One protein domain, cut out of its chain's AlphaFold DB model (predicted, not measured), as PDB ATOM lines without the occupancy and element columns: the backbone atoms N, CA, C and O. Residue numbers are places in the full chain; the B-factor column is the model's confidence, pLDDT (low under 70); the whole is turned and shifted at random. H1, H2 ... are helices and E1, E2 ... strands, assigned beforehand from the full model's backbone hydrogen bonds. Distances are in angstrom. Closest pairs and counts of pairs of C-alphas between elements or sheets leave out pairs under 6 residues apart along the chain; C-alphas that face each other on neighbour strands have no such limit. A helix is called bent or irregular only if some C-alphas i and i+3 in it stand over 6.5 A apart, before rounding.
ATOM      1  N   ASP A   2      66.219  34.048 114.538       37.66
ATOM      2  CA  ASP A   2      66.288  35.457 114.894       37.66
ATOM      3  C   ASP A   2      66.966  35.568 116.263       37.66
ATOM      4  O   ASP A   2      66.827  34.678 117.101       37.66
ATOM      5  N   GLU A   3      67.766  36.617 116.454       47.78
ATOM      6  CA  GLU A   3      68.671  36.803 117.602       47.78
ATOM      7  C   GLU A   3      67.953  36.945 118.963       47.78
ATOM      8  O   GLU A   3      68.614  36.975 119.998       47.78
ATOM      9  N   ASP A   4      66.618  36.949 118.974       46.25
ATOM     10  CA  ASP A   4      65.764  37.146 120.152       46.25
ATOM     11  C   ASP A   4      65.326  35.841 120.861       46.25
ATOM     12  O   ASP A   4      64.642  35.901 121.879       46.25
ATOM     13  N   ASP A   5      65.727  34.656 120.378       44.50
ATOM     14  CA  ASP A   5      65.323  33.357 120.970       44.50
ATOM     15  C   ASP A   5      66.183  32.907 122.178       44.50
ATOM     16  O   ASP A   5      65.951  31.845 122.760       44.50
ATOM     17  N   TRP A   6      67.166  33.709 122.601       46.72
ATOM     18  CA  TRP A   6      67.996  33.443 123.787       46.72
ATOM     19  C   TRP A   6      67.361  33.974 125.076       46.72
ATOM     20  O   TRP A   6      68.029  34.606 125.900       46.72
ATOM     21  N   ASP A   7      66.067  33.732 125.278       50.88
ATOM     22  CA  ASP A   7      65.440  34.075 126.548       50.88
ATOM     23  C   ASP A   7      66.027  33.154 127.630       50.88
ATOM     24  O   ASP A   7      65.762  31.953 127.673       50.88
ATOM     25  N   SER A   8      66.905  33.711 128.471       56.75
ATOM     26  CA  SER A   8      67.751  33.006 129.458       56.75
ATOM     27  C   SER A   8      67.031  31.947 130.313       56.75
ATOM     28  O   SER A   8      67.661  31.022 130.833       56.75
ATOM     29  N   TRP A   9      65.707  32.057 130.425       49.62
ATOM     30  CA  TRP A   9      64.813  31.106 131.073       49.62
ATOM     31  C   TRP A   9      64.762  29.729 130.394       49.62
ATOM     32  O   TRP A   9      64.923  28.715 131.077       49.62
ATOM     33  N   THR A  10      64.601  29.658 129.068       58.22
ATOM     34  CA  THR A  10      64.513  28.372 128.342       58.22
ATOM     35  C   THR A  10      65.863  27.657 128.320       58.22
ATOM     36  O   THR A  10      65.927  26.431 128.450       58.22
ATOM     37  N   CYS A  11      66.957  28.421 128.255       68.25
ATOM     38  CA  CYS A  11      68.314  27.895 128.364       68.25
ATOM     39  C   CYS A  11      68.602  27.336 129.763       68.25
ATOM     40  O   CYS A  11      69.197  26.264 129.875       68.25
ATOM     41  N   SER A  12      68.164  28.024 130.823       74.69
ATOM     42  CA  SER A  12      68.362  27.566 132.202       74.69
ATOM     43  C   SER A  12      67.607  26.265 132.482       74.69
ATOM     44  O   SER A  12      68.188  25.325 133.029       74.69
ATOM     45  N   ASP A  13      66.340  26.172 132.078       81.69
ATOM     46  CA  ASP A  13      65.539  24.960 132.282       81.69
ATOM     47  C   ASP A  13      66.045  23.787 131.437       81.69
ATOM     48  O   ASP A  13      66.130  22.659 131.932       81.69
ATOM     49  N   GLY A  14      66.460  24.045 130.193       83.56
ATOM     50  CA  GLY A  14      67.081  23.042 129.329       83.56
ATOM     51  C   GLY A  14      68.408  22.520 129.889       83.56
ATOM     52  O   GLY A  14      68.639  21.307 129.924       83.56
ATOM     53  N   LEU A  15      69.264  23.414 130.395       82.69
ATOM     54  CA  LEU A  15      70.518  23.045 131.052       82.69
ATOM     55  C   LEU A  15      70.251  22.249 132.332       82.69
ATOM     56  O   LEU A  15      70.839  21.189 132.534       82.69
ATOM     57  N   ALA A  16      69.324  22.712 133.174       85.31
ATOM     58  CA  ALA A  16      68.948  22.017 134.398       85.31
ATOM     59  C   ALA A  16      68.370  20.626 134.110       85.31
ATOM     60  O   ALA A  16      68.684  19.677 134.829       85.31
ATOM     61  N   TYR A  17      67.551  20.484 133.065       88.06
ATOM     62  CA  TYR A  17      67.053  19.187 132.618       88.06
ATOM     63  C   TYR A  17      68.210  18.284 132.183       88.06
ATOM     64  O   TYR A  17      68.320  17.167 132.681       88.06
ATOM     65  N   THR A  18      69.108  18.778 131.329       87.12
ATOM     66  CA  THR A  18      70.252  18.003 130.826       87.12
ATOM     67  C   THR A  18      71.150  17.534 131.968       87.12
ATOM     68  O   THR A  18      71.428  16.343 132.076       87.12
ATOM     69  N   LEU A  19      71.524  18.430 132.888       86.38
ATOM     70  CA  LEU A  19      72.378  18.098 134.033       86.38
ATOM     71  C   LEU A  19      71.719  17.103 135.002       86.38
ATOM     72  O   LEU A  19      72.409  16.276 135.588       86.38
ATOM     73  N   LYS A  20      70.390  17.145 135.167       89.31
ATOM     74  CA  LYS A  20      69.656  16.209 136.040       89.31
ATOM     75  C   LYS A  20      69.475  14.810 135.445       89.31
ATOM     76  O   LYS A  20      69.175  13.891 136.201       89.31
ATOM     77  N   HIS A  21      69.617  14.659 134.129       93.56
ATOM     78  CA  HIS A  21      69.408  13.391 133.420       93.56
ATOM     79  C   HIS A  21      70.686  12.837 132.773       93.56
ATOM     80  O   HIS A  21      70.636  11.767 132.172       93.56
ATOM     81  N   CYS A  22      71.811  13.549 132.871       93.75
ATOM     82  CA  CYS A  22      73.106  13.069 132.400       93.75
ATOM     83  C   CYS A  22      73.693  12.003 133.336       93.75
ATOM     84  O   CYS A  22      73.361  11.934 134.524       93.75
ATOM     85  N   GLU A  23      74.596  11.185 132.802       95.94
ATOM     86  CA  GLU A  23      75.437  10.319 133.622       95.94
ATOM     87  C   GLU A  23      76.334  11.177 134.516       95.94
ATOM     88  O   GLU A  23      76.837  12.222 134.100       95.94
ATOM     89  N   TRP A  24      76.588  10.726 135.744       90.69
ATOM     90  CA  TRP A  24      77.285  11.540 136.749       90.69
ATOM     91  C   TRP A  24      78.661  12.052 136.286       90.69
ATOM     92  O   TRP A  24      79.089  13.117 136.726       90.69
ATOM     93  N   TYR A  25      79.360  11.320 135.411       90.31
ATOM     94  CA  TYR A  25      80.671  11.720 134.890       90.31
ATOM     95  C   TYR A  25      80.571  12.810 133.812       90.31
ATOM     96  O   TYR A  25      81.457  13.653 133.722       90.31
ATOM     97  N   GLN A  26      79.462  12.871 133.068       93.62
ATOM     98  CA  GLN A  26      79.233  13.886 132.034       93.62
ATOM     99  C   GLN A  26      79.109  15.290 132.631       93.62
ATOM    100  O   GLN A  26      79.409  16.277 131.963       93.62
ATOM    101  N   PHE A  27      78.706  15.392 133.901       92.56
ATOM    102  CA  PHE A  27      78.790  16.644 134.647       92.56
ATOM    103  C   PHE A  27      80.233  17.165 134.707       92.56
ATOM    104  O   PHE A  27      80.470  18.346 134.467       92.56
ATOM    105  N   TYR A  28      81.198  16.293 135.005       93.50
ATOM    106  CA  TYR A  28      82.608  16.667 135.105       93.50
ATOM    107  C   TYR A  28      83.207  16.987 133.732       93.50
ATOM    108  O   TYR A  28      83.889  18.002 133.609       93.50
ATOM    109  N   ASP A  29      82.853  16.219 132.695       93.75
ATOM    110  CA  ASP A  29      83.220  16.537 131.307       93.75
ATOM    111  C   ASP A  29      82.688  17.927 130.907       93.75
ATOM    112  O   ASP A  29      83.395  18.740 130.316       93.75
ATOM    113  N   CYS A  30      81.441  18.242 131.280       93.44
ATOM    114  CA  CYS A  30      80.836  19.549 131.032       93.44
ATOM    115  C   CYS A  30      81.600  20.679 131.739       93.44
ATOM    116  O   CYS A  30      81.831  21.724 131.132       93.44
ATOM    117  N   VAL A  31      82.035  20.471 132.987       95.12
ATOM    118  CA  VAL A  31      82.841  21.450 133.737       95.12
ATOM    119  C   VAL A  31      84.163  21.761 133.022       95.12
ATOM    120  O   VAL A  31      84.544  22.927 132.909       95.12
ATOM    121  N   GLU A  32      84.855  20.747 132.500       96.06
ATOM    122  CA  GLU A  32      86.088  20.948 131.727       96.06
ATOM    123  C   GLU A  32      85.820  21.680 130.406       96.06
ATOM    124  O   GLU A  32      86.481  22.679 130.105       96.06
ATOM    125  N   VAL A  33      84.814  21.232 129.644       95.50
ATOM    126  CA  VAL A  33      84.459  21.794 128.330       95.50
ATOM    127  C   VAL A  33      84.050  23.261 128.435       95.50
ATOM    128  O   VAL A  33      84.529  24.076 127.649       95.50
ATOM    129  N   VAL A  34      83.232  23.639 129.424       93.81
ATOM    130  CA  VAL A  34      82.821  25.041 129.614       93.81
ATOM    131  C   VAL A  34      84.035  25.952 129.783       93.81
ATOM    132  O   VAL A  34      84.088  27.017 129.171       93.81
ATOM    133  N   GLY A  35      85.035  25.552 130.570       94.75
ATOM    134  CA  GLY A  35      86.229  26.378 130.727       94.75
ATOM    135  C   GLY A  35      87.118  26.409 129.476       94.75
ATOM    136  O   GLY A  35      87.737  27.440 129.218       94.75
ATOM    137  N   VAL A  36      87.147  25.347 128.657       95.00
ATOM    138  CA  VAL A  36      87.817  25.364 127.340       95.00
ATOM    139  C   VAL A  36      87.153  26.377 126.409       95.00
ATOM    140  O   VAL A  36      87.852  27.204 125.818       95.00
ATOM    141  N   GLU A  37      85.822  26.363 126.327       93.12
ATOM    142  CA  GLU A  37      85.066  27.319 125.515       93.12
ATOM    143  C   GLU A  37      85.244  28.753 126.031       93.12
ATOM    144  O   GLU A  37      85.535  29.664 125.264       93.12
ATOM    145  N   LEU A  38      85.189  28.984 127.346       91.81
ATOM    146  CA  LEU A  38      85.430  30.326 127.889       91.81
ATOM    147  C   LEU A  38      86.798  30.882 127.486       91.81
ATOM    148  O   LEU A  38      86.883  32.051 127.117       91.81
ATOM    149  N   LYS A  39      87.847  30.049 127.496       90.81
ATOM    150  CA  LYS A  39      89.194  30.446 127.059       90.81
ATOM    151  C   LYS A  39      89.269  30.739 125.562       90.81
ATOM    152  O   LYS A  39      90.013  31.635 125.173       90.81
ATOM    153  N   SER A  40      88.544  29.987 124.728       89.88
ATOM    154  CA  SER A  40      88.533  30.200 123.274       89.88
ATOM    155  C   SER A  40      87.865  31.529 122.915       89.88
ATOM    156  O   SER A  40      88.337  32.235 122.025       89.88
ATOM    157  N   TYR A  41      86.823  31.912 123.660       86.06
ATOM    158  CA  TYR A  41      86.090  33.154 123.440       86.06
ATOM    159  C   TYR A  41      86.666  34.366 124.192       86.06
ATOM    160  O   TYR A  41      86.415  35.499 123.781       86.06
ATOM    161  N   GLU A  42      87.462  34.169 125.251       86.19
ATOM    162  CA  GLU A  42      87.961  35.241 126.134       86.19
ATOM    163  C   GLU A  42      88.638  36.391 125.384       86.19
ATOM    164  O   GLU A  42      88.374  37.568 125.645       86.19
ATOM    165  N   SER A  43      89.473  36.063 124.395       81.06
ATOM    166  CA  SER A  43      90.199  37.058 123.602       81.06
ATOM    167  C   SER A  43      89.285  37.985 122.801       81.06
ATOM    168  O   SER A  43      89.709  39.079 122.443       81.06
ATOM    169  N   TYR A  44      88.046  37.583 122.510       79.00
ATOM    170  CA  TYR A  44      87.131  38.371 121.684       79.00
ATOM    171  C   TYR A  44      86.463  39.512 122.456       79.00
ATOM    172  O   TYR A  44      86.181  40.544 121.857       79.00
ATOM    173  N   TYR A  45      86.258  39.366 123.769       75.94
ATOM    174  CA  TYR A  45      85.546  40.359 124.587       75.94
ATOM    175  C   TYR A  45      86.420  41.052 125.643       75.94
ATOM    176  O   TYR A  45      86.021  42.073 126.193       75.94
ATOM    177  N   LEU A  46      87.644  40.572 125.898       69.25
ATOM    178  CA  LEU A  46      88.599  41.235 126.805       69.25
ATOM    179  C   LEU A  46      89.149  42.578 126.285       69.25
ATOM    180  O   LEU A  46      89.752  43.326 127.053       69.25
ATOM    181  N   HIS A  47      88.963  42.891 125.001       66.69
ATOM    182  CA  HIS A  47      89.412  44.154 124.401       66.69
ATOM    183  C   HIS A  47      88.417  45.306 124.607       66.69
ATOM    184  O   HIS A  47      88.755  46.455 124.315       66.69
ATOM    185  N   GLU A  48      87.208  45.025 125.107       63.66
ATOM    186  CA  GLU A  48      86.209  46.059 125.354       63.66
ATOM    187  C   GLU A  48      86.420  46.736 126.720       63.66
ATOM    188  O   GLU A  48      86.493  46.066 127.756       63.66
ATOM    189  N   PRO A  49      86.522  48.075 126.768       51.97
ATOM    190  CA  PRO A  49      86.699  48.793 128.020       51.97
ATOM    191  C   PRO A  49      85.409  48.773 128.857       51.97
ATOM    192  O   PRO A  49      84.477  49.533 128.613       51.97
ATOM    193  N   GLY A  50      85.383  47.928 129.891       62.69
ATOM    194  CA  GLY A  50      84.311  47.864 130.888       62.69
ATOM    195  C   GLY A  50      84.482  46.659 131.815       62.69
ATOM    196  O   GLY A  50      84.556  45.521 131.368       62.69
ATOM    197  N   SER A  51      84.552  46.880 133.128       61.38
ATOM    198  CA  SER A  51      84.861  45.842 134.129       61.38
ATOM    199  C   SER A  51      83.814  44.726 134.264       61.38
ATOM    200  O   SER A  51      84.038  43.771 135.007       61.38
ATOM    201  N   GLU A  52      82.660  44.829 133.603       69.38
ATOM    202  CA  GLU A  52      81.550  43.885 133.771       69.38
ATOM    203  C   GLU A  52      81.822  42.500 133.176       69.38
ATOM    204  O   GLU A  52      81.290  41.516 133.692       69.38
ATOM    205  N   PHE A  53      82.685  42.395 132.158       72.88
ATOM    206  CA  PHE A  53      83.032  41.115 131.529       72.88
ATOM    207  C   PHE A  53      84.062  40.300 132.318       72.88
ATOM    208  O   PHE A  53      84.176  39.092 132.114       72.88
ATOM    209  N   LEU A  54      84.748  40.908 133.296       75.19
ATOM    210  CA  LEU A  54      85.726  40.209 134.141       75.19
ATOM    211  C   LEU A  54      85.104  39.030 134.907       75.19
ATOM    212  O   LEU A  54      85.784  38.037 135.176       75.19
ATOM    213  N   LYS A  55      83.800  39.095 135.215       82.50
ATOM    214  CA  LYS A  55      83.062  38.011 135.888       82.50
ATOM    215  C   LYS A  55      82.847  36.772 135.009       82.50
ATOM    216  O   LYS A  55      82.598  35.699 135.547       82.50
ATOM    217  N   PHE A  56      82.963  36.912 133.690       82.75
ATOM    218  CA  PHE A  56      82.787  35.831 132.715       82.75
ATOM    219  C   PHE A  56      84.114  35.267 132.189       82.75
ATOM    220  O   PHE A  56      84.113  34.399 131.327       82.75
ATOM    221  N   THR A  57      85.243  35.730 132.728       90.62
ATOM    222  CA  THR A  57      86.570  35.194 132.402       90.62
ATOM    223  C   THR A  57      86.706  33.736 132.827       90.62
ATOM    224  O   THR A  57      86.085  33.288 133.801       90.62
ATOM    225  N   PHE A  58      87.607  33.008 132.166       93.06
ATOM    226  CA  PHE A  58      87.960  31.653 132.582       93.06
ATOM    227  C   PHE A  58      88.449  31.624 134.038       93.06
ATOM    228  O   PHE A  58      88.101  30.722 134.798       93.06
ATOM    229  N   ASN A  59      89.203  32.641 134.462       91.62
ATOM    230  CA  ASN A  59      89.690  32.744 135.838       91.62
ATOM    231  C   ASN A  59      88.549  32.875 136.861       91.62
ATOM    232  O   ASN A  59      88.597  32.226 137.912       91.62
ATOM    233  N   SER A  60      87.512  33.663 136.559       92.56
ATOM    234  CA  SER A  60      86.318  33.794 137.408       92.56
ATOM    235  C   SER A  60      85.509  32.496 137.461       92.56
ATOM    236  O   SER A  60      85.105  32.061 138.546       92.56
ATOM    237  N   TYR A  61      85.336  31.826 136.317       95.06
ATOM    238  CA  TYR A  61      84.690  30.514 136.238       95.06
ATOM    239  C   TYR A  61      85.438  29.459 137.061       95.06
ATOM    240  O   TYR A  61      84.868  28.851 137.968       95.06
ATOM    241  N   ARG A  62      86.743  29.304 136.812       95.25
ATOM    242  CA  ARG A  62      87.627  28.375 137.527       95.25
ATOM    243  C   ARG A  62      87.589  28.603 139.036       95.25
ATOM    244  O   ARG A  62      87.520  27.640 139.798       95.25
ATOM    245  N   SER A  63      87.624  29.862 139.474       94.44
ATOM    246  CA  SER A  63      87.539  30.206 140.899       94.44
ATOM    247  C   SER A  63      86.202  29.764 141.496       94.44
ATOM    248  O   SER A  63      86.192  29.092 142.524       94.44
ATOM    249  N   SER A  64      85.093  30.038 140.804       95.69
ATOM    250  CA  SER A  64      83.744  29.657 141.244       95.69
ATOM    251  C   SER A  64      83.562  28.136 141.334       95.69
ATOM    252  O   SER A  64      83.021  27.636 142.321       95.69
ATOM    253  N   VAL A  65      84.052  27.386 140.339       95.94
ATOM    254  CA  VAL A  65      84.039  25.912 140.343       95.94
ATOM    255  C   VAL A  65      84.837  25.369 141.527       95.94
ATOM    256  O   VAL A  65      84.335  24.535 142.278       95.94
ATOM    257  N   ASN A  66      86.057  25.868 141.738       95.69
ATOM    258  CA  ASN A  66      86.927  25.400 142.816       95.69
ATOM    259  C   ASN A  66      86.374  25.727 144.207       95.69
ATOM    260  O   ASN A  66      86.480  24.903 145.114       95.69
ATOM    261  N   GLU A  67      85.758  26.896 144.384       95.38
ATOM    262  CA  GLU A  67      85.074  27.258 145.627       95.38
ATOM    263  C   GLU A  67      83.867  26.354 145.896       95.38
ATOM    264  O   GLU A  67      83.684  25.895 147.026       95.38
ATOM    265  N   LEU A  68      83.074  26.045 144.866       96.00
ATOM    266  CA  LEU A  68      81.938  25.133 144.978       96.00
ATOM    267  C   LEU A  68      82.396  23.713 145.340       96.00
ATOM    268  O   LEU A  68      81.857  23.109 146.269       96.00
ATOM    269  N   PHE A  69      83.407  23.196 144.644       96.06
ATOM    270  CA  PHE A  69      83.968  21.871 144.903       96.06
ATOM    271  C   PHE A  69      84.533  21.783 146.321       96.06
ATOM    272  O   PHE A  69      84.176  20.865 147.060       96.06
ATOM    273  N   ALA A  70      85.301  22.783 146.761       94.00
ATOM    274  CA  ALA A  70      85.818  22.845 148.125       94.00
ATOM    275  C   ALA A  70      84.696  22.906 149.177       94.00
ATOM    276  O   ALA A  70      84.739  22.173 150.166       94.00
ATOM    277  N   LYS A  71      83.663  23.734 148.954       96.00
ATOM    278  CA  LYS A  71      82.498  23.863 149.847       96.00
ATOM    279  C   LYS A  71      81.772  22.533 150.053       96.00
ATOM    280  O   LYS A  71      81.286  22.269 151.150       96.00
ATOM    281  N   HIS A  72      81.698  21.714 149.008       95.38
ATOM    282  CA  HIS A  72      81.019  20.419 149.027       95.38
ATOM    283  C   HIS A  72      81.972  19.226 149.192       95.38
ATOM    284  O   HIS A  72      81.536  18.088 149.044       95.38
ATOM    285  N   GLN A  73      83.244  19.471 149.532       93.50
ATOM    286  CA  GLN A  73      84.267  18.439 149.750       93.50
ATOM    287  C   GLN A  73      84.462  17.498 148.550       93.50
ATOM    288  O   GLN A  73      84.786  16.321 148.703       93.50
ATOM    289  N   VAL A  74      84.281  18.023 147.339       94.31
ATOM    290  CA  VAL A  74      84.609  17.316 146.102       94.31
ATOM    291  C   VAL A  74      86.132  17.268 145.982       94.31
ATOM    292  O   VAL A  74      86.796  18.300 146.028       94.31
ATOM    293  N   GLY A  75      86.696  16.069 145.816       93.00
ATOM    294  CA  GLY A  75      88.148  15.836 145.745       93.00
ATOM    295  C   GLY A  75      88.832  16.320 144.461       93.00
ATOM    296  O   GLY A  75      89.979  15.956 144.210       93.00
ATOM    297  N   TRP A  76      88.145  17.121 143.649       95.38
ATOM    298  CA  TRP A  76      88.622  17.645 142.375       95.38
ATOM    299  C   TRP A  76      88.791  19.158 142.441       95.38
ATOM    300  O   TRP A  76      88.152  19.843 143.241       95.38
ATOM    301  N   ARG A  77      89.625  19.687 141.555       95.12
ATOM    302  CA  ARG A  77      89.702  21.109 141.229       95.12
ATOM    303  C   ARG A  77      89.934  21.276 139.734       95.12
ATOM    304  O   ARG A  77      90.575  20.435 139.112       95.12
ATOM    305  N   LEU A  78      89.491  22.395 139.186       95.38
ATOM    306  CA  LEU A  78      89.797  22.825 137.832       95.38
ATOM    307  C   LEU A  78      91.124  23.602 137.814       95.38
ATOM    308  O   LEU A  78      91.306  24.590 138.546       95.38
ATOM    309  N   ASN A  79      92.072  23.150 136.997       92.06
ATOM    310  CA  ASN A  79      93.389  23.769 136.852       92.06
ATOM    311  C   ASN A  79      93.389  24.912 135.813       92.06
ATOM    312  O   ASN A  79      92.356  25.259 135.248       92.06
ATOM    313  N   SER A  80      94.544  25.537 135.559       89.38
ATOM    314  CA  SER A  80      94.692  26.658 134.605       89.38
ATOM    315  C   SER A  80      94.406  26.283 133.137       89.38
ATOM    316  O   SER A  80      94.270  27.156 132.270       89.38
ATOM    317  N   LYS A  81      94.305  24.987 132.835       89.38
ATOM    318  CA  LYS A  81      94.049  24.437 131.498       89.38
ATOM    319  C   LYS A  81      92.610  23.992 131.295       89.38
ATOM    320  O   LYS A  81      92.287  23.601 130.183       89.38
ATOM    321  N   SER A  82      91.757  24.177 132.301       94.56
ATOM    322  CA  SER A  82      90.396  23.645 132.311       94.56
ATOM    323  C   SER A  82      90.354  22.116 132.366       94.56
ATOM    324  O   SER A  82      89.442  21.501 131.832       94.56
ATOM    325  N   GLU A  83      91.349  21.511 133.016       94.06
ATOM    326  CA  GLU A  83      91.394  20.073 133.280       94.06
ATOM    327  C   GLU A  83      91.155  19.839 134.780       94.06
ATOM    328  O   GLU A  83      91.643  20.599 135.631       94.06
ATOM    329  N   LEU A  84      90.399  18.797 135.111       95.56
ATOM    330  CA  LEU A  84      90.151  18.352 136.470       95.56
ATOM    331  C   LEU A  84      91.339  17.548 136.988       95.56
ATOM    332  O   LEU A  84      91.836  16.605 136.371       95.56
ATOM    333  N   GLU A  85      91.778  17.919 138.181       95.38
ATOM    334  CA  GLU A  85      92.873  17.267 138.881       95.38
ATOM    335  C   GLU A  85      92.563  17.163 140.374       95.38
ATOM    336  O   GLU A  85      91.725  17.901 140.901       95.38
ATOM    337  N   SER A  86      93.208  16.221 141.057       94.88
ATOM    338  CA  SER A  86      93.041  16.001 142.489       94.88
ATOM    339  C   SER A  86      93.260  17.307 143.255       94.88
ATOM    340  O   SER A  86      94.234  18.037 143.036       94.88
ATOM    341  N   ALA A  87      92.322  17.624 144.145       93.50
ATOM    342  CA  ALA A  87      92.385  18.830 144.948       93.50
ATOM    343  C   ALA A  87      93.564  18.757 145.929       93.50
ATOM    344  O   ALA A  87      93.751  17.772 146.636       93.50
ATOM    345  N   LEU A  88      94.326  19.848 146.008       90.75
ATOM    346  CA  LEU A  88      95.365  20.055 147.018       90.75
ATOM    347  C   LEU A  88      94.954  21.211 147.931       90.75
ATOM    348  O   LEU A  88      94.174  22.072 147.502       90.75
TER     349      LEU A  88
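This is residues 2 to 88 of the 224 residues of an uncharacterized protein of Pseudomonas monteilii (UniProt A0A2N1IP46). H2 and H4 form a V that meets at residues 35 to 42 of H2 and 58 to 62 of H4, and the small strand hairpin of E1 and E2 fits into the open end between the two helices. H1 folds back from the first end of H2 as an arm, with residues 2 to 17 sticking out free, while the short H3 leads from the other end of H2 into H4. The printed part has 87 residues, with four named helices and then two named strands in the order H1, H2, H3, H4, E1, E2; the class is mostly helix and the sheet, E1 - E2, is antiparallel. The whole is only just loose, close to compact, with a radius of gyration of the C-alphas of 14.7 A and spans of 39 by 31 by 20 A.

H1, residues 8 to 21, and H2, residues 24 to 45, are close but not clearly touching; their closest C-alphas, of Leu 19 and Phe 27, are 6.6 A apart. They run opposite ways at a shallow tilt of 33 degrees, only just short of steep. H2 has a kink of 30 degrees near residue 39 and is irregular, with C-alphas 40 and 43 7.1 A apart. H3, residues 51 to 56, is close to H2 but not clearly touching, the closest C-alphas being those of Tyr 45 and Phe 53 at 7.4 A. H4, residues 58 to 71, touches H2 through residues 58 to 62, opposite ways at a shallow tilt of 28 degrees, with the C-alphas of Leu 38 and Phe 58 closest at 5.5 A. E1, residues 76 to 78, comes closest to H4 at the C-alphas of Asn 66 and Arg 77, 5.4 A. E1 and E2, residues 84 to 86, form an antiparallel hairpin, with N 77 and O 85 at 2.8 A and N 85 and O 77 at 2.9 A, within hydrogen-bond range. The C-alphas of Glu 32 in H2 and Leu 84 in E2 are 6.8 A apart. H1 is apart from H3, H4, E1 and E2. Every O i to N i+4 pair is within hydrogen-bond range in H1 and H4, against 13 of 18 in H2 and 0 of 2 in H3, where 2 of 3 O i to N i+3 pairs are.

H1 begins at C-alpha 8 (67.751, 33.006, 129.458) and is 20.1 A long. H2 spans 32.4 A from C-alpha 24 (77.285, 11.540, 136.749) to C-alpha 45. H3 measures 10.3 A, H4 19.7 A, E1 7.0 A and E2 7.1 A, with E2 ending at C-alpha 86 (93.041, 16.001, 142.489).

The two C-alphas farthest apart, of Asp 2 and Leu 88, are 46.0 A apart. The printed part has no cut, and its five links between named elements are tight. The mean pLDDT of the printed part is 84.0; residues 2 to 11 and 46 to 52 are under 70.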